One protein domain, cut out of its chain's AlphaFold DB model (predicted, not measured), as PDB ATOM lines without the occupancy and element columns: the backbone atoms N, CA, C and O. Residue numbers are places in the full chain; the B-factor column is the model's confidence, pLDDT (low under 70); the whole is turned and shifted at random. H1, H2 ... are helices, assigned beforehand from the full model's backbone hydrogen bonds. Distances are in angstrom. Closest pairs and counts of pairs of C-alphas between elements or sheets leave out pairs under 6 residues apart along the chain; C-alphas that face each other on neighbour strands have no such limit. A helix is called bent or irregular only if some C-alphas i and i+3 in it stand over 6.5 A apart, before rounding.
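This is residues 21 to 87, 100 to 115 and 189 to 251 of the 251 residues of an uncharacterized protein of Klebsormidium nitens (UniProt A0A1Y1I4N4). One very long helix, H1, makes the longest axis, and a helical hairpin of H4 and H5 packs on its later part through H5, while residues 21 to 51 of H1 stick out alone as a long arm. Two short helices, H2 and H3, form a small loose piece near H5. The printed part has 146 residues with five named helices, H1 to H5 in that order along the chain, and no named strand; the class is all helix. The whole is extended, with a radius of gyration of the C-alphas of 24.8 A and spans of 99 by 28 by 24 A, the free arm of H1 making much of the length.

H1 is residues 21 to 85, 95.1 A from first to last C-alpha, beginning with C-alpha 21 at (61.490, 9.948, 83.075) and ending with C-alpha 85 at (6.541, 58.959, 22.840). H2 is residues 100 to 108 and H3 is residues 111 to 115, 12.0 A and 6.4 A long. H4, residues 189 to 215, measures 38.8 A. H5, residues 221 to 249, measures 41.7 A and ends with C-alpha 249 at (35.829, 36.492, 49.482). H5 is neither bent nor irregular, but only just: C-alphas 223 and 226 are 6.4 A apart.

H1 touches H5 at a shallow tilt of 21 degrees, opposite ways; their closest C-alphas, those of Leu 70 and Ala 232, are 5.8 A apart. H5 also touches H4, at a shallow tilt of 25 degrees, opposite ways, and the two are a hairpin with a tight link of 5 residues; their closest C-alphas, those of Val 206 and Leu 234, are 6.3 A apart. H1 and H4 are apart. H2 and H5 are near each other, with 6 pairs of C-alphas within 10 A, and so are H3 and H5, with 5 pairs. H2 and H3, joined by a tight link of 2 residues, are close but not clearly touching: their closest C-alphas, those of Met 106 and Gly 112, are 7.9 A apart. H2 is apart from H1 and H4, and so is H3. In H1, H3 and H4 every O i to N i+4 pair is within hydrogen-bond range; in H2 it is 3 of 5 and in H5 23 of 25.

The two C-alphas farthest apart, those of Glu 21 and Thr 87, are 99.0 A apart. Residues 21 to 51 stand free, and the body without them spans 53 by 30 by 23 A. Residues 88 to 99 are not printed, with 27.9 A between C-alphas 87 and 100; residues 116 to 188 are not printed, with 19.1 A between C-alphas 115 and 189. Of the links that are printed whole, H2 to H3 and H4 to H5, both are tight. The mean pLDDT of the printed part is 73.7, and 39 residues are under 70, among them residues 83 to 87, 100 to 115 and 212 to 225; H2 and H3 each have a mean of 42.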
ATOM      1  N   GLU A  21      62.925  10.067  82.798       90.25
ATOM      2  CA  GLU A  21      61.490   9.948  83.075       90.25
ATOM      3  C   GLU A  21      60.801  11.324  83.108       90.25
ATOM      4  O   GLU A  21      59.731  11.490  82.519       90.25
ATOM      5  N   GLU A  22      61.435  12.336  83.712       90.50
ATOM      6  CA  GLU A  22      60.958  13.727  83.685       90.50
ATOM      7  C   GLU A  22      60.880  14.272  82.251       90.50
ATOM      8  O   GLU A  22      59.849  14.806  81.843       90.50
ATOM      9  N   GLN A  23      61.930  14.075  81.448       87.69
ATOM     10  CA  GLN A  23      61.953  14.504  80.045       87.69
ATOM     11  C   GLN A  23      60.910  13.777  79.192       87.69
ATOM     12  O   GLN A  23      60.286  14.388  78.324       87.69
ATOM     13  N   GLU A  24      60.697  12.480  79.414       93.38
ATOM     14  CA  GLU A  24      59.665  11.709  78.721       93.38
ATOM     15  C   GLU A  24      58.257  12.183  79.097       93.38
ATOM     16  O   GLU A  24      57.401  12.320  78.214       93.38
ATOM     17  N   ALA A  25      58.027  12.500  80.375       92.25
ATOM     18  CA  ALA A  25      56.769  13.065  80.851       92.25
ATOM     19  C   ALA A  25      56.505  14.457  80.253       92.25
ATOM     20  O   ALA A  25      55.411  14.703  79.736       92.25
ATOM     21  N   GLU A  26      57.504  15.344  80.242       91.81
ATOM     22  CA  GLU A  26      57.420  16.663  79.599       91.81
ATOM     23  C   GLU A  26      57.141  16.541  78.097       91.81
ATOM     24  O   GLU A  26      56.281  17.233  77.550       91.81
ATOM     25  N   LEU A  27      57.818  15.616  77.415       91.75
ATOM     26  CA  LEU A  27      57.644  15.387  75.983       91.75
ATOM     27  C   LEU A  27      56.251  14.819  75.671       91.75
ATOM     28  O   LEU A  27      55.655  15.171  74.650       91.75
ATOM     29  N   HIS A  28      55.701  13.979  76.551       91.44
ATOM     30  CA  HIS A  28      54.320  13.515  76.455       91.44
ATOM     31  C   HIS A  28      53.319  14.666  76.645       91.44
ATOM     32  O   HIS A  28      52.383  14.796  75.853       91.44
ATOM     33  N   GLN A  29      53.530  15.534  77.640       91.62
ATOM     34  CA  GLN A  29      52.683  16.710  77.878       91.62
ATOM     35  C   GLN A  29      52.732  17.700  76.707       91.62
ATOM     36  O   GLN A  29      51.689  18.142  76.231       91.62
ATOM     37  N   LEU A  30      53.922  17.982  76.168       89.38
ATOM     38  CA  LEU A  30      54.094  18.835  74.989       89.38
ATOM     39  C   LEU A  30      53.389  18.258  73.759       89.38
ATOM     40  O   LEU A  30      52.736  18.991  73.019       89.38
ATOM     41  N   LYS A  31      53.476  16.941  73.538       89.19
ATOM     42  CA  LYS A  31      52.745  16.276  72.447       89.19
ATOM     43  C   LYS A  31      51.232  16.391  72.615       89.19
ATOM     44  O   LYS A  31      50.550  16.614  71.617       89.19
ATOM     45  N   ALA A  32      50.725  16.253  73.840       91.75
ATOM     46  CA  ALA A  32      49.306  16.424  74.138       91.75
ATOM     47  C   ALA A  32      48.850  17.865  73.863       91.75
ATOM     48  O   ALA A  32      47.916  18.057  73.088       91.75
ATOM     49  N   ALA A  33      49.582  18.865  74.363       88.31
ATOM     50  CA  ALA A  33      49.285  20.281  74.135       88.31
ATOM     51  C   ALA A  33      49.324  20.661  72.641       88.31
ATOM     52  O   ALA A  33      48.453  21.370  72.146       88.31
ATOM     53  N   VAL A  34      50.298  20.149  71.879       87.50
ATOM     54  CA  VAL A  34      50.336  20.336  70.415       87.50
ATOM     55  C   VAL A  34      49.141  19.659  69.734       87.50
ATOM     56  O   VAL A  34      48.651  20.163  68.723       87.50
ATOM     57  N   GLY A  35      48.679  18.520  70.253       92.50
ATOM     58  CA  GLY A  35      47.465  17.851  69.789       92.50
ATOM     59  C   GLY A  35      46.222  18.717  69.990       92.50
ATOM     60  O   GLY A  35      45.495  18.953  69.029       92.50
ATOM     61  N   GLU A  36      46.033  19.245  71.197       92.38
ATOM     62  CA  GLU A  36      44.920  20.139  71.546       92.38
ATOM     63  C   GLU A  36      44.923  21.403  70.681       92.38
ATOM     64  O   GLU A  36      43.936  21.686  70.007       92.38
ATOM     65  N   LEU A  37      46.068  22.085  70.568       88.50
ATOM     66  CA  LEU A  37      46.203  23.282  69.729       88.50
ATOM     67  C   LEU A  37      45.900  23.011  68.248       88.50
ATOM     68  O   LEU A  37      45.395  23.883  67.542       88.50
ATOM     69  N   ARG A  38      46.207  21.811  67.740       88.00
ATOM     70  CA  ARG A  38      45.866  21.428  66.360       88.00
ATOM     71  C   ARG A  38      44.370  21.222  66.172       88.00
ATOM     72  O   ARG A  38      43.865  21.561  65.103       88.00
ATOM     73  N   GLU A  39      43.688  20.656  67.163       90.69
ATOM     74  CA  GLU A  39      42.231  20.510  67.134       90.69
ATOM     75  C   GLU A  39      41.542  21.874  67.261       90.69
ATOM     76  O   GLU A  39      40.666  22.177  66.455       90.69
ATOM     77  N   GLU A  40      42.004  22.743  68.164       88.31
ATOM     78  CA  GLU A  40      41.513  24.124  68.285       88.31
ATOM     79  C   GLU A  40      41.708  24.915  66.987       88.31
ATOM     80  O   GLU A  40      40.779  25.559  66.498       88.31
ATOM     81  N   LEU A  41      42.891  24.818  66.367       82.94
ATOM     82  CA  LEU A  41      43.159  25.468  65.085       82.94
ATOM     83  C   LEU A  41      42.267  24.915  63.967       82.94
ATOM     84  O   LEU A  41      41.820  25.677  63.106       82.94
ATOM     85  N   ARG A  42      42.005  23.602  63.955       88.62
ATOM     86  CA  ARG A  42      41.100  22.984  62.978       88.62
ATOM     87  C   ARG A  42      39.674  23.497  63.161       88.62
ATOM     88  O   ARG A  42      39.086  23.918  62.168       88.62
ATOM     89  N   ALA A  43      39.171  23.517  64.393       87.88
ATOM     90  CA  ALA A  43      37.845  24.034  64.718       87.88
ATOM     91  C   ALA A  43      37.710  25.509  64.309       87.88
ATOM     92  O   ALA A  43      36.808  25.858  63.555       87.88
ATOM     93  N   ALA A  44      38.687  26.352  64.661       77.25
ATOM     94  CA  ALA A  44      38.703  27.755  64.245       77.25
ATOM     95  C   ALA A  44      38.725  27.923  62.712       77.25
ATOM     96  O   ALA A  44      38.060  28.801  62.160       77.25
ATOM     97  N   CYS A  45      39.461  27.074  61.987       79.19
ATOM     98  CA  CYS A  45      39.439  27.084  60.522       79.19
ATOM     99  C   CYS A  45      38.080  26.667  59.941       79.19
ATOM    100  O   CYS A  45      37.701  27.159  58.876       79.19
ATOM    101  N   GLU A  46      37.377  25.733  60.579       88.19
ATOM    102  CA  GLU A  46      36.036  25.302  60.170       88.19
ATOM    103  C   GLU A  46      35.006  26.403  60.417       88.19
ATOM    104  O   GLU A  46      34.258  26.737  59.495       88.19
ATOM    105  N   ASP A  47      35.049  27.040  61.586       86.62
ATOM    106  CA  ASP A  47      34.185  28.169  61.934       86.62
ATOM    107  C   ASP A  47      34.368  29.331  60.948       86.62
ATOM    108  O   ASP A  47      33.397  29.799  60.352       86.62
ATOM    109  N   MET A  48      35.612  29.728  60.651       80.38
ATOM    110  CA  MET A  48      35.880  30.779  59.658       80.38
ATOM    111  C   MET A  48      35.382  30.419  58.248       80.38
ATOM    112  O   MET A  48      34.933  31.292  57.499       80.38
ATOM    113  N   ARG A  49      35.448  29.140  57.849       82.69
ATOM    114  CA  ARG A  49      34.886  28.690  56.561       82.69
ATOM    115  C   ARG A  49      33.364  28.779  56.565       82.69
ATOM    116  O   ARG A  49      32.801  29.234  55.572       82.69
ATOM    117  N   ALA A  50      32.719  28.386  57.660       86.69
ATOM    118  CA  ALA A  50      31.272  28.480  57.811       86.69
ATOM    119  C   ALA A  50      30.796  29.941  57.782       86.69
ATOM    120  O   ALA A  50      29.836  30.261  57.077       86.69
ATOM    121  N   GLU A  51      31.496  30.849  58.469       85.06
ATOM    122  CA  GLU A  51      31.214  32.289  58.431       85.06
ATOM    123  C   GLU A  51      31.360  32.866  57.017       85.06
ATOM    124  O   GLU A  51      30.484  33.597  56.545       85.06
ATOM    125  N   ARG A  52      32.429  32.495  56.302       80.62
ATOM    126  CA  ARG A  52      32.636  32.875  54.899       80.62
ATOM    127  C   ARG A  52      31.484  32.394  54.012       80.62
ATOM    128  O   ARG A  52      30.968  33.181  53.218       80.62
ATOM    129  N   ASP A  53      31.077  31.134  54.145       86.00
ATOM    130  CA  ASP A  53      30.010  30.541  53.330       86.00
ATOM    131  C   ASP A  53      28.656  31.209  53.618       86.00
ATOM    132  O   ASP A  53      27.903  31.532  52.695       86.00
ATOM    133  N   ALA A  54      28.374  31.510  54.889       87.44
ATOM    134  CA  ALA A  54      27.185  32.252  55.295       87.44
ATOM    135  C   ALA A  54      27.166  33.680  54.718       87.44
ATOM    136  O   ALA A  54      26.139  34.127  54.195       87.44
ATOM    137  N   LEU A  55      28.299  34.391  54.764       81.50
ATOM    138  CA  LEU A  55      28.435  35.724  54.168       81.50
ATOM    139  C   LEU A  55      28.257  35.687  52.648       81.50
ATOM    140  O   LEU A  55      27.571  36.551  52.093       81.50
ATOM    141  N   GLN A  56      28.828  34.687  51.977       84.31
ATOM    142  CA  GLN A  56      28.681  34.507  50.536       84.31
ATOM    143  C   GLN A  56      27.208  34.317  50.152       84.31
ATOM    144  O   GLN A  56      26.693  35.084  49.334       84.31
ATOM    145  N   LEU A  57      26.507  33.382  50.801       88.25
ATOM    146  CA  LEU A  57      25.075  33.145  50.577       88.25
ATOM    147  C   LEU A  57      24.243  34.412  50.811       88.25
ATOM    148  O   LEU A  57      23.355  34.742  50.022       88.25
ATOM    149  N   GLN A  58      24.541  35.158  51.879       86.75
ATOM    150  CA  GLN A  58      23.816  36.386  52.195       86.75
ATOM    151  C   GLN A  58      24.001  37.463  51.114       86.75
ATOM    152  O   GLN A  58      23.048  38.177  50.781       86.75
ATOM    153  N   VAL A  59      25.213  37.618  50.575       83.25
ATOM    154  CA  VAL A  59      25.485  38.614  49.530       83.25
ATOM    155  C   VAL A  59      24.916  38.180  48.185       83.25
ATOM    156  O   VAL A  59      24.345  39.025  47.499       83.25
ATOM    157  N   GLU A  60      24.988  36.897  47.831       85.81
ATOM    158  CA  GLU A  60      24.360  36.351  46.620       85.81
ATOM    159  C   GLU A  60      22.836  36.551  46.635       85.81
ATOM    160  O   GLU A  60      22.268  37.039  45.657       85.81
ATOM    161  N   ALA A  61      22.175  36.293  47.768       88.00
ATOM    162  CA  ALA A  61      20.740  36.539  47.916       88.00
ATOM    163  C   ALA A  61      20.380  38.027  47.747       88.00
ATOM    164  O   ALA A  61      19.431  38.374  47.040       88.00
ATOM    165  N   LYS A  62      21.161  38.931  48.358       83.50
ATOM    166  CA  LYS A  62      20.983  40.384  48.183       83.50
ATOM    167  C   LYS A  62      21.248  40.824  46.743       83.50
ATOM    168  O   LYS A  62      20.574  41.730  46.264       83.50
ATOM    169  N   LEU A  63      22.221  40.215  46.069       83.62
ATOM    170  CA  LEU A  63      22.533  40.496  44.672       83.62
ATOM    171  C   LEU A  63      21.336  40.168  43.777       83.62
ATOM    172  O   LEU A  63      20.909  41.039  43.025       83.62
ATOM    173  N   GLY A  64      20.765  38.968  43.917       85.19
ATOM    174  CA  GLY A  64      19.589  38.553  43.146       85.19
ATOM    175  C   GLY A  64      18.411  39.511  43.337       85.19
ATOM    176  O   GLY A  64      17.854  40.010  42.365       85.19
ATOM    177  N   ALA A  65      18.116  39.886  44.586       86.38
ATOM    178  CA  ALA A  65      17.051  40.848  44.875       86.38
ATOM    179  C   ALA A  65      17.288  42.230  44.226       86.38
ATOM    180  O   ALA A  65      16.352  42.842  43.713       86.38
ATOM    181  N   LEU A  66      18.530  42.730  44.227       80.06
ATOM    182  CA  LEU A  66      18.874  44.005  43.584       80.06
ATOM    183  C   LEU A  66      18.808  43.919  42.052       80.06
ATOM    184  O   LEU A  66      18.421  44.891  41.401       80.06
ATOM    185  N   GLU A  67      19.175  42.777  41.467       81.62
ATOM    186  CA  GLU A  67      19.068  42.531  40.025       81.62
ATOM    187  C   GLU A  67      17.604  42.514  39.567       81.62
ATOM    188  O   GLU A  67      17.268  43.172  38.577       81.62
ATOM    189  N   ASP A  68      16.724  41.869  40.335       86.94
ATOM    190  CA  ASP A  68      15.279  41.872  40.094       86.94
ATOM    191  C   ASP A  68      14.688  43.287  40.207       86.94
ATOM    192  O   ASP A  68      13.925  43.725  39.338       86.94
ATOM    193  N   GLN A  69      15.086  44.048  41.235       83.75
ATOM    194  CA  GLN A  69      14.685  45.451  41.396       83.75
ATOM    195  C   GLN A  69      15.136  46.313  40.212       83.75
ATOM    196  O   GLN A  69      14.342  47.080  39.659       83.75
ATOM    197  N   LEU A  70      16.390  46.171  39.778       79.88
ATOM    198  CA  LEU A  70      16.920  46.902  38.629       79.88
ATOM    199  C   LEU A  70      16.153  46.559  37.346       79.88
ATOM    200  O   LEU A  70      15.840  47.458  36.561       79.88
ATOM    201  N   ALA A  71      15.832  45.282  37.128       80.38
ATOM    202  CA  ALA A  71      15.042  44.848  35.981       80.38
ATOM    203  C   ALA A  71      13.634  45.470  35.994       80.38
ATOM    204  O   ALA A  71      13.185  46.000  34.972       80.38
ATOM    205  N   ALA A  72      12.970  45.485  37.153       80.06
ATOM    206  CA  ALA A  72      11.656  46.101  37.322       80.06
ATOM    207  C   ALA A  72      11.683  47.617  37.063       80.06
ATOM    208  O   ALA A  72      10.834  48.137  36.335       80.06
ATOM    209  N   ILE A  73      12.687  48.328  37.589       76.81
ATOM    210  CA  ILE A  73      12.852  49.773  37.374       76.81
ATOM    211  C   ILE A  73      13.135  50.078  35.905       76.81
ATOM    212  O   ILE A  73      12.531  50.992  35.348       76.81
ATOM    213  N   LYS A  74      13.997  49.297  35.246       77.56
ATOM    214  CA  LYS A  74      14.270  49.450  33.808       77.56
ATOM    215  C   LYS A  74      13.017  49.242  32.967       77.56
ATOM    216  O   LYS A  74      12.774  50.023  32.049       77.56
ATOM    217  N   LYS A  75      12.205  48.234  33.295       81.50
ATOM    218  CA  LYS A  75      10.919  47.999  32.630       81.50
ATOM    219  C   LYS A  75       9.979  49.195  32.810       81.50
ATOM    220  O   LYS A  75       9.458  49.708  31.825       81.50
ATOM    221  N   ARG A  76       9.834  49.696  34.041       77.50
ATOM    222  CA  ARG A  76       9.021  50.887  34.335       77.50
ATOM    223  C   ARG A  76       9.515  52.118  33.571       77.50
ATOM    224  O   ARG A  76       8.710  52.855  33.018       77.50
ATOM    225  N   LEU A  77      10.832  52.313  33.478       75.75
ATOM    226  CA  LEU A  77      11.427  53.404  32.703       75.75
ATOM    227  C   LEU A  77      11.047  53.323  31.217       75.75
ATOM    228  O   LEU A  77      10.710  54.331  30.603       75.75
ATOM    229  N   GLN A  78      11.085  52.119  30.639       78.12
ATOM    230  CA  GLN A  78      10.690  51.889  29.249       78.12
ATOM    231  C   GLN A  78       9.202  52.174  29.024       78.12
ATOM    232  O   GLN A  78       8.852  52.765  28.006       78.12
ATOM    233  N   GLU A  79       8.337  51.785  29.962       78.81
ATOM    234  CA  GLU A  79       6.892  52.037  29.899       78.81
ATOM    235  C   GLU A  79       6.569  53.536  29.977       78.81
ATOM    236  O   GLU A  79       5.818  54.039  29.140       78.81
ATOM    237  N   GLU A  80       7.193  54.263  30.908       74.56
ATOM    238  CA  GLU A  80       7.059  55.722  31.030       74.56
ATOM    239  C   GLU A  80       7.531  56.420  29.744       74.56
ATOM    240  O   GLU A  80       6.793  57.206  29.149       74.56
ATOM    241  N   MET A  81       8.716  56.068  29.230       72.31
ATOM    242  CA  MET A  81       9.255  56.638  27.988       72.31
ATOM    243  C   MET A  81       8.406  56.295  26.751       72.31
ATOM    244  O   MET A  81       8.242  57.127  25.855       72.31
ATOM    245  N   ALA A  82       7.833  55.090  26.689       71.81
ATOM    246  CA  ALA A  82       6.931  54.690  25.612       71.81
ATOM    247  C   ALA A  82       5.573  55.409  25.686       71.81
ATOM    248  O   ALA A  82       4.991  55.716  24.643       71.81
ATOM    249  N   GLY A  83       5.077  55.706  26.892       62.81
ATOM    250  CA  GLY A  83       3.895  56.546  27.107       62.81
ATOM    251  C   GLY A  83       4.123  57.985  26.640       62.81
ATOM    252  O   GLY A  83       3.277  58.556  25.952       62.81
ATOM    253  N   VAL A  84       5.312  58.525  26.911       58.59
ATOM    254  CA  VAL A  84       5.744  59.865  26.483       58.59
ATOM    255  C   VAL A  84       5.865  59.983  24.968       58.59
ATOM    256  O   VAL A  84       5.414  60.970  24.388       58.59
ATOM    257  N   ALA A  85       6.421  58.970  24.299       54.19
ATOM    258  CA  ALA A  85       6.541  58.959  22.840       54.19
ATOM    259  C   ALA A  85       5.174  58.984  22.120       54.19
ATOM    260  O   ALA A  85       5.107  59.323  20.940       54.19
ATOM    261  N   ARG A  86       4.084  58.635  22.820       54.94
ATOM    262  CA  ARG A  86       2.708  58.662  22.298       54.94
ATOM    263  C   ARG A  86       1.963  59.969  22.595       54.94
ATOM    264  O   ARG A  86       0.898  60.184  22.023       54.94
ATOM    265  N   THR A  87       2.501  60.849  23.443       48.78
ATOM    266  CA  THR A  87       1.957  62.197  23.670       48.78
ATOM    267  C   THR A  87       2.560  63.208  22.685       48.78
ATOM    268  O   THR A  87       3.782  63.255  22.541       48.78
ATOM    269  N   GLU A 100      25.008  64.888  36.964       38.91
ATOM    270  CA  GLU A 100      26.462  64.752  36.782       38.91
ATOM    271  C   GLU A 100      27.250  64.930  38.090       38.91
ATOM    272  O   GLU A 100      28.184  64.176  38.349       38.91
ATOM    273  N   THR A 101      26.824  65.814  38.993       41.59
ATOM    274  CA  THR A 101      27.606  66.133  40.202       41.59
ATOM    275  C   THR A 101      27.609  65.019  41.254       41.59
ATOM    276  O   THR A 101      28.632  64.784  41.890       41.59
ATOM    277  N   ALA A 102      26.519  64.257  41.395       39.94
ATOM    278  CA  ALA A 102      26.452  63.153  42.360       39.94
ATOM    279  C   ALA A 102      27.169  61.872  41.880       39.94
ATOM    280  O   ALA A 102      27.592  61.048  42.693       39.94
ATOM    281  N   THR A 103      27.322  61.683  40.561       44.56
ATOM    282  CA  THR A 103      27.965  60.486  39.982       44.56
ATOM    283  C   THR A 103      29.460  60.680  39.709       44.56
ATOM    284  O   THR A 103      30.227  59.713  39.799       44.56
ATOM    285  N   GLU A 104      29.915  61.912  39.461       43.78
ATOM    286  CA  GLU A 104      31.341  62.218  39.290       43.78
ATOM    287  C   GLU A 104      32.147  62.106  40.592       43.78
ATOM    288  O   GLU A 104      33.286  61.638  40.557       43.78
ATOM    289  N   GLU A 105      31.579  62.442  41.756       43.56
ATOM    290  CA  GLU A 105      32.299  62.309  43.033       43.56
ATOM    291  C   GLU A 105      32.460  60.846  43.485       43.56
ATOM    292  O   GLU A 105      33.533  60.472  43.968       43.56
ATOM    293  N   MET A 106      31.471  59.975  43.245       41.56
ATOM    294  CA  MET A 106      31.579  58.532  43.544       41.56
ATOM    295  C   MET A 106      32.478  57.772  42.557       41.56
ATOM    296  O   MET A 106      33.174  56.834  42.940       41.56
ATOM    297  N   THR A 107      32.522  58.179  41.285       44.22
ATOM    298  CA  THR A 107      33.441  57.578  40.300       44.22
ATOM    299  C   THR A 107      34.871  58.131  40.395       44.22
ATOM    300  O   THR A 107      35.813  57.450  39.967       44.22
ATOM    301  N   ARG A 108      35.076  59.316  40.998       43.78
ATOM    302  CA  ARG A 108      36.407  59.854  41.355       43.78
ATOM    303  C   ARG A 108      36.980  59.278  42.648       43.78
ATOM    304  O   ARG A 108      38.201  59.165  42.754       43.78
ATOM    305  N   THR A 109      36.156  58.884  43.615       45.19
ATOM    306  CA  THR A 109      36.632  58.363  44.906       45.19
ATOM    307  C   THR A 109      36.879  56.855  44.858       45.19
ATOM    308  O   THR A 109      35.979  56.062  45.077       45.19
ATOM    309  N   ARG A 110      38.131  56.454  44.587       50.19
ATOM    310  CA  ARG A 110      38.750  55.107  44.737       50.19
ATOM    311  C   ARG A 110      38.080  53.873  44.074       50.19
ATOM    312  O   ARG A 110      38.810  52.973  43.653       50.19
ATOM    313  N   PHE A 111      36.767  53.835  43.858       39.41
ATOM    314  CA  PHE A 111      36.045  52.815  43.091       39.41
ATOM    315  C   PHE A 111      36.424  52.859  41.602       39.41
ATOM    316  O   PHE A 111      36.697  51.827  40.984       39.41
ATOM    317  N   GLY A 112      36.558  54.065  41.034       41.41
ATOM    318  CA  GLY A 112      36.966  54.256  39.640       41.41
ATOM    319  C   GLY A 112      38.382  53.764  39.323       41.41
ATOM    320  O   GLY A 112      38.637  53.373  38.185       41.41
ATOM    321  N   SER A 113      39.292  53.741  40.301       43.34
ATOM    322  CA  SER A 113      40.652  53.201  40.148       43.34
ATOM    323  C   SER A 113      40.677  51.671  40.124       43.34
ATOM    324  O   SER A 113      41.397  51.095  39.312       43.34
ATOM    325  N   ILE A 114      39.846  51.004  40.931       42.06
ATOM    326  CA  ILE A 114      39.773  49.532  40.976       42.06
ATOM    327  C   ILE A 114      39.108  48.983  39.699       42.06
ATOM    328  O   ILE A 114      39.584  48.003  39.122       42.06
ATOM    329  N   VAL A 115      38.082  49.667  39.181       41.81
ATOM    330  CA  VAL A 115      37.405  49.287  37.925       41.81
ATOM    331  C   VAL A 115      38.253  49.621  36.680       41.81
ATOM    332  O   VAL A 115      38.336  48.807  35.754       41.81
ATOM    333  N   GLU A 189      42.530  44.235  54.924       71.06
ATOM    334  CA  GLU A 189      41.475  44.431  55.927       71.06
ATOM    335  C   GLU A 189      40.906  45.850  55.871       71.06
ATOM    336  O   GLU A 189      39.706  46.012  55.657       71.06
ATOM    337  N   LEU A 190      41.763  46.877  55.902       74.62
ATOM    338  CA  LEU A 190      41.334  48.277  55.788       74.62
ATOM    339  C   LEU A 190      40.581  48.561  54.477       74.62
ATOM    340  O   LEU A 190      39.615  49.326  54.447       74.62
ATOM    341  N   VAL A 191      40.999  47.939  53.369       73.50
ATOM    342  CA  VAL A 191      40.296  48.054  52.081       73.50
ATOM    343  C   VAL A 191      38.924  47.380  52.132       73.50
ATOM    344  O   VAL A 191      37.963  47.932  51.593       73.50
ATOM    345  N   MET A 192      38.808  46.220  52.778       75.12
ATOM    346  CA  MET A 192      37.541  45.502  52.921       75.12
ATOM    347  C   MET A 192      36.572  46.235  53.852       75.12
ATOM    348  O   MET A 192      35.406  46.391  53.495       75.12
ATOM    349  N   GLU A 193      37.044  46.765  54.980       77.38
ATOM    350  CA  GLU A 193      36.235  47.593  55.881       77.38
ATOM    351  C   GLU A 193      35.708  48.846  55.178       77.38
ATOM    352  O   GLU A 193      34.511  49.154  55.242       77.38
ATOM    353  N   GLN A 194      36.578  49.534  54.431       75.62
ATOM    354  CA  GLN A 194      36.185  50.693  53.637       75.62
ATOM    355  C   GLN A 194      35.138  50.318  52.579       75.62
ATOM    356  O   GLN A 194      34.162  51.049  52.391       75.62
ATOM    357  N   LEU A 195      35.307  49.178  51.905       73.62
ATOM    358  CA  LEU A 195      34.375  48.704  50.882       73.62
ATOM    359  C   LEU A 195      33.013  48.337  51.486       73.62
ATOM    360  O   LEU A 195      31.981  48.723  50.937       73.62
ATOM    361  N   VAL A 196      32.990  47.679  52.647       78.25
ATOM    362  CA  VAL A 196      31.758  47.369  53.390       78.25
ATOM    363  C   VAL A 196      31.051  48.649  53.842       78.25
ATOM    364  O   VAL A 196      29.833  48.760  53.693       78.25
ATOM    365  N   SER A 197      31.792  49.633  54.358       75.94
ATOM    366  CA  SER A 197      31.241  50.930  54.772       75.94
ATOM    367  C   SER A 197      30.605  51.681  53.596       75.94
ATOM    368  O   SER A 197      29.453  52.115  53.672       75.94
ATOM    369  N   GLN A 198      31.300  51.743  52.458       72.44
ATOM    370  CA  GLN A 198      30.769  52.358  51.238       72.44
ATOM    371  C   GLN A 198      29.544  51.614  50.698       72.44
ATOM    372  O   GLN A 198      28.581  52.245  50.267       72.44
ATOM    373  N   MET A 199      29.535  50.284  50.771       79.31
ATOM    374  CA  MET A 199      28.400  49.474  50.340       79.31
ATOM    375  C   MET A 199      27.162  49.700  51.223       79.31
ATOM    376  O   MET A 199      26.056  49.794  50.697       79.31
ATOM    377  N   LYS A 200      27.342  49.884  52.541       79.25
ATOM    378  CA  LYS A 200      26.256  50.261  53.466       79.25
ATOM    379  C   LYS A 200      25.669  51.632  53.136       79.25
ATOM    380  O   LYS A 200      24.450  51.774  53.119       79.25
ATOM    381  N   LEU A 201      26.516  52.628  52.861       74.50
ATOM    382  CA  LEU A 201      26.058  53.959  52.444       74.50
ATOM    383  C   LEU A 201      25.247  53.883  51.151       74.50
ATOM    384  O   LEU A 201      24.197  54.506  51.026       74.50
ATOM    385  N   LEU A 202      25.710  53.076  50.201       74.00
ATOM    386  CA  LEU A 202      25.051  52.933  48.916       74.00
ATOM    387  C   LEU A 202      23.706  52.196  49.035       74.00
ATOM    388  O   LEU A 202      22.730  52.616  48.417       74.00
ATOM    389  N   ASP A 203      23.609  51.190  49.906       76.50
ATOM    390  CA  ASP A 203      22.339  50.533  50.242       76.50
ATOM    391  C   ASP A 203      21.354  51.499  50.929       76.50
ATOM    392  O   ASP A 203      20.160  51.486  50.628       76.50
ATOM    393  N   GLN A 204      21.839  52.390  51.804       77.06
ATOM    394  CA  GLN A 204      21.012  53.436  52.419       77.06
ATOM    395  C   GLN A 204      20.504  54.454  51.392       77.06
ATOM    396  O   GLN A 204      19.339  54.848  51.453       77.06
ATOM    397  N   LEU A 205      21.349  54.857  50.440       70.50
ATOM    398  CA  LEU A 205      20.962  55.764  49.359       70.50
ATOM    399  C   LEU A 205      19.910  55.131  48.447       70.50
ATOM    400  O   LEU A 205      18.901  55.773  48.161       70.50
ATOM    401  N   VAL A 206      20.099  53.868  48.046       74.81
ATOM    402  CA  VAL A 206      19.108  53.111  47.265       74.81
ATOM    403  C   VAL A 206      17.784  53.033  48.025       74.81
ATOM    404  O   VAL A 206      16.750  53.403  47.476       74.81
ATOM    405  N   ALA A 207      17.802  52.639  49.302       74.12
ATOM    406  CA  ALA A 207      16.588  52.525  50.110       74.12
ATOM    407  C   ALA A 207      15.888  53.878  50.339       74.12
ATOM    408  O   ALA A 207      14.658  53.951  50.363       74.12
ATOM    409  N   GLY A 208      16.652  54.956  50.524       71.00
ATOM    410  CA  GLY A 208      16.114  56.307  50.678       71.00
ATOM    411  C   GLY A 208      15.467  56.818  49.393       71.00
ATOM    412  O   GLY A 208      14.365  57.376  49.429       71.00
ATOM    413  N   LEU A 209      16.115  56.588  48.252       67.06
ATOM    414  CA  LEU A 209      15.601  57.008  46.955       67.06
ATOM    415  C   LEU A 209      14.385  56.167  46.539       67.06
ATOM    416  O   LEU A 209      13.403  56.739  46.082       67.06
ATOM    417  N   ASP A 210      14.388  54.859  46.794       69.12
ATOM    418  CA  ASP A 210      13.248  53.964  46.547       69.12
ATOM    419  C   ASP A 210      12.009  54.379  47.360       69.12
ATOM    420  O   ASP A 210      10.923  54.569  46.812       69.12
ATOM    421  N   LYS A 211      12.178  54.685  48.656       72.31
ATOM    422  CA  LYS A 211      11.103  55.258  49.489       72.31
ATOM    423  C   LYS A 211      10.610  56.604  48.964       72.31
ATOM    424  O   LYS A 211       9.411  56.874  48.998       72.31
ATOM    425  N   THR A 212      11.514  57.453  48.484       65.06
ATOM    426  CA  THR A 212      11.154  58.755  47.902       65.06
ATOM    427  C   THR A 212      10.367  58.570  46.604       65.06
ATOM    428  O   THR A 212       9.388  59.278  46.376       65.06
ATOM    429  N   VAL A 213      10.745  57.582  45.786       64.94
ATOM    430  CA  VAL A 213      10.032  57.198  44.562       64.94
ATOM    431  C   VAL A 213       8.655  56.607  44.868       64.94
ATOM    432  O   VAL A 213       7.699  56.890  44.152       64.94
ATOM    433  N   ALA A 214       8.531  55.837  45.949       65.12
ATOM    434  CA  ALA A 214       7.275  55.225  46.369       65.12
ATOM    435  C   ALA A 214       6.292  56.212  47.028       65.12
ATOM    436  O   ALA A 214       5.081  56.050  46.898       65.12
ATOM    437  N   THR A 215       6.792  57.220  47.753       63.41
ATOM    438  CA  THR A 215       5.961  58.163  48.532       63.41
ATOM    439  C   THR A 215       5.585  59.431  47.775       63.41
ATOM    440  O   THR A 215       4.578  60.061  48.104       63.41
ATOM    441  N   ARG A 216       6.353  59.829  46.756       59.22
ATOM    442  CA  ARG A 216       5.970  60.952  45.900       59.22
ATOM    443  C   ARG A 216       4.873  60.515  44.934       59.22
ATOM    444  O   ARG A 216       5.095  59.700  44.043       59.22
ATOM    445  N   SER A 217       3.702  61.136  45.058       50.28
ATOM    446  CA  SER A 217       2.700  61.174  43.994       50.28
ATOM    447  C   SER A 217       3.249  62.027  42.848       50.28
ATOM    448  O   SER A 217       2.988  63.227  42.761       50.28
ATOM    449  N   PHE A 218       4.110  61.447  42.022       53.25
ATOM    450  CA  PHE A 218       4.672  62.143  40.879       53.25
ATOM    451  C   PHE A 218       3.573  62.393  39.849       53.25
ATOM    452  O   PHE A 218       3.068  61.478  39.205       53.25
ATOM    453  N   VAL A 219       3.185  63.661  39.742       50.19
ATOM    454  CA  VAL A 219       2.073  64.135  38.912       50.19
ATOM    455  C   VAL A 219       2.433  64.096  37.416       50.19
ATOM    456  O   VAL A 219       1.545  64.172  36.571       50.19
ATOM    457  N   SER A 220       3.719  63.946  37.058       55.88
ATOM    458  CA  SER A 220       4.170  63.919  35.663       55.88
ATOM    459  C   SER A 220       5.405  63.037  35.410       55.88
ATOM    460  O   SER A 220       6.279  62.882  36.263       55.88
ATOM    461  N   TRP A 221       5.515  62.515  34.185       53.06
ATOM    462  CA  TRP A 221       6.682  61.779  33.670       53.06
ATOM    463  C   TRP A 221       8.003  62.559  33.783       53.06
ATOM    464  O   TRP A 221       9.058  61.952  33.967       53.06
ATOM    465  N   ARG A 222       7.952  63.901  33.727       57.97
ATOM    466  CA  ARG A 222       9.130  64.779  33.867       57.97
ATOM    467  C   ARG A 222       9.804  64.652  35.228       57.97
ATOM    468  O   ARG A 222      11.008  64.862  35.321       57.97
ATOM    469  N   ASP A 223       9.044  64.278  36.249       62.47
ATOM    470  CA  ASP A 223       9.549  64.133  37.609       62.47
ATOM    471  C   ASP A 223       9.920  62.670  37.934       62.47
ATOM    472  O   ASP A 223      10.819  62.421  38.737       62.47
ATOM    473  N   ASN A 224       9.273  61.701  37.267       65.00
ATOM    474  CA  ASN A 224       9.499  60.261  37.456       65.00
ATOM    475  C   ASN A 224      10.754  59.734  36.751       65.00
ATOM    476  O   ASN A 224      11.515  58.969  37.344       65.00
ATOM    477  N   VAL A 225      10.975  60.113  35.487       68.88
ATOM    478  CA  VAL A 225      12.058  59.544  34.664       68.88
ATOM    479  C   VAL A 225      13.444  59.817  35.268       68.88
ATOM    480  O   VAL A 225      14.183  58.852  35.464       68.88
ATOM    481  N   PRO A 226      13.800  61.050  35.687       74.94
ATOM    482  CA  PRO A 226      15.116  61.312  36.275       74.94
ATOM    483  C   PRO A 226      15.347  60.577  37.604       74.94
ATOM    484  O   PRO A 226      16.460  60.132  37.888       74.94
ATOM    485  N   ALA A 227      14.301  60.423  38.424       68.50
ATOM    486  CA  ALA A 227      14.389  59.714  39.699       68.50
ATOM    487  C   ALA A 227      14.591  58.202  39.497       68.50
ATOM    488  O   ALA A 227      15.421  57.595  40.175       68.50
ATOM    489  N   LEU A 228      13.885  57.604  38.531       70.62
ATOM    490  CA  LEU A 228      14.047  56.197  38.159       70.62
ATOM    491  C   LEU A 228      15.402  55.930  37.483       70.62
ATOM    492  O   LEU A 228      16.021  54.903  37.760       70.62
ATOM    493  N   GLU A 229      15.904  56.848  36.649       75.12
ATOM    494  CA  GLU A 229      17.255  56.758  36.070       75.12
ATOM    495  C   GLU A 229      18.341  56.799  37.149       75.12
ATOM    496  O   GLU A 229      19.282  56.000  37.115       75.12
ATOM    497  N   LEU A 230      18.207  57.698  38.131       75.56
ATOM    498  CA  LEU A 230      19.136  57.778  39.255       75.56
ATOM    499  C   LEU A 230      19.091  56.503  40.108       75.56
ATOM    500  O   LEU A 230      20.148  55.971  40.451       75.56
ATOM    501  N   LEU A 231      17.895  55.976  40.395       73.25
ATOM    502  CA  LEU A 231      17.730  54.716  41.127       73.25
ATOM    503  C   LEU A 231      18.389  53.548  40.384       73.25
ATOM    504  O   LEU A 231      19.134  52.776  40.987       73.25
ATOM    505  N   ALA A 232      18.172  53.450  39.069       74.38
ATOM    506  CA  ALA A 232      18.769  52.415  38.233       74.38
ATOM    507  C   ALA A 232      20.305  52.484  38.244       74.38
ATOM    508  O   ALA A 232      20.961  51.459  38.413       74.38
ATOM    509  N   ARG A 233      20.886  53.688  38.136       77.19
ATOM    510  CA  ARG A 233      22.346  53.876  38.214       77.19
ATOM    511  C   ARG A 233      22.906  53.503  39.587       77.19
ATOM    512  O   ARG A 233      23.941  52.847  39.657       77.19
ATOM    513  N   LEU A 234      22.235  53.889  40.674       75.19
ATOM    514  CA  LEU A 234      22.660  53.525  42.031       75.19
ATOM    515  C   LEU A 234      22.609  52.007  42.250       75.19
ATOM    516  O   LEU A 234      23.555  51.434  42.785       75.19
ATOM    517  N   LEU A 235      21.553  51.342  41.775       75.00
ATOM    518  CA  LEU A 235      21.445  49.883  41.820       75.00
ATOM    519  C   LEU A 235      22.553  49.198  41.015       75.00
ATOM    520  O   LEU A 235      23.166  48.257  41.514       75.00
ATOM    521  N   GLU A 236      22.876  49.687  39.815       78.38
ATOM    522  CA  GLU A 236      23.987  49.159  39.012       78.38
ATOM    523  C   GLU A 236      25.331  49.251  39.745       78.38
ATOM    524  O   GLU A 236      26.093  48.279  39.756       78.38
ATOM    525  N   VAL A 237      25.608  50.380  40.404       79.06
ATOM    526  CA  VAL A 237      26.822  50.543  41.220       79.06
ATOM    527  C   VAL A 237      26.795  49.607  42.438       79.06
ATOM    528  O   VAL A 237      27.819  48.992  42.741       79.06
ATOM    529  N   SER A 238      25.639  49.420  43.090       77.88
ATOM    530  CA  SER A 238      25.486  48.481  44.221       77.88
ATOM    531  C   SER A 238      25.776  47.041  43.823       77.88
ATOM    532  O   SER A 238      26.536  46.343  44.498       77.88
ATOM    533  N   ILE A 239      25.208  46.610  42.697       80.94
ATOM    534  CA  ILE A 239      25.397  45.269  42.143       80.94
ATOM    535  C   ILE A 239      26.874  45.056  41.803       80.94
ATOM    536  O   ILE A 239      27.451  44.033  42.171       80.94
ATOM    537  N   GLN A 240      27.526  46.029  41.159       81.94
ATOM    538  CA  GLN A 240      28.957  45.935  40.856       81.94
ATOM    539  C   GLN A 240      29.817  45.849  42.124       81.94
ATOM    540  O   GLN A 240      30.711  45.007  42.184       81.94
ATOM    541  N   ALA A 241      29.533  46.662  43.146       75.88
ATOM    542  CA  ALA A 241      30.254  46.618  44.419       75.88
ATOM    543  C   ALA A 241      30.114  45.252  45.114       75.88
ATOM    544  O   ALA A 241      31.113  44.676  45.544       75.88
ATOM    545  N   LYS A 242      28.898  44.691  45.148       82.38
ATOM    546  CA  LYS A 242      28.623  43.368  45.732       82.38
ATOM    547  C   LYS A 242      29.287  42.229  44.958       82.38
ATOM    548  O   LYS A 242      29.816  41.314  45.580       82.38
ATOM    549  N   ARG A 243      29.351  42.302  43.622       83.06
ATOM    550  CA  ARG A 243      30.110  41.332  42.806       83.06
ATOM    551  C   ARG A 243      31.607  41.381  43.103       83.06
ATOM    552  O   ARG A 243      32.227  40.337  43.258       83.06
ATOM    553  N   VAL A 244      32.183  42.579  43.225       80.81
ATOM    554  CA  VAL A 244      33.604  42.741  43.586       80.81
ATOM    555  C   VAL A 244      33.888  42.193  44.988       80.81
ATOM    556  O   VAL A 244      34.927  41.569  45.187       80.81
ATOM    557  N   PHE A 245      32.966  42.385  45.934       80.19
ATOM    558  CA  PHE A 245      33.055  41.811  47.279       80.19
ATOM    559  C   PHE A 245      32.976  40.276  47.268       80.19
ATOM    560  O   PHE A 245      33.781  39.611  47.907       80.19
ATOM    561  N   LEU A 246      32.063  39.689  46.491       81.50
ATOM    562  CA  LEU A 246      31.999  38.231  46.330       81.50
ATOM    563  C   LEU A 246      33.295  37.669  45.731       81.50
ATOM    564  O   LEU A 246      33.854  36.708  46.251       81.50
ATOM    565  N   GLU A 247      33.828  38.312  44.689       80.81
ATOM    566  CA  GLU A 247      35.110  37.917  44.099       80.81
ATOM    567  C   GLU A 247      36.290  38.028  45.083       80.81
ATOM    568  O   GLU A 247      37.285  37.323  44.906       80.81
ATOM    569  N   SER A 248      36.235  38.930  46.071       77.12
ATOM    570  CA  SER A 248      37.314  39.097  47.054       77.12
ATOM    571  C   SER A 248      37.244  38.094  48.203       77.12
ATOM    572  O   SER A 248      38.294  37.780  48.763       77.12
ATOM    573  N   ILE A 249      36.050  37.581  48.518       78.19
ATOM    574  CA  ILE A 249      35.829  36.492  49.482       78.19
ATOM    575  C   ILE A 249      36.230  35.133  48.888       78.19
ATOM    576  O   ILE A 249      36.715  34.260  49.602       78.19
ATOM    577  N   GLN A 250      36.071  34.958  47.575       74.88
ATOM    578  CA  GLN A 250      36.419  33.716  46.872       74.88
ATOM    579  C   GLN A 250      37.933  33.525  46.627       74.88
ATOM    580  O   GLN A 250      38.328  32.481  46.108       74.88
ATOM    581  N   ARG A 251      38.774  34.520  46.948       67.25
ATOM    582  CA  ARG A 251      40.233  34.520  46.724       67.25
ATOM    583  C   ARG A 251      41.030  34.421  48.012       67.25
ATOM    584  O   ARG A 251      41.935  33.568  48.037       67.25
TER     585      ARG A 251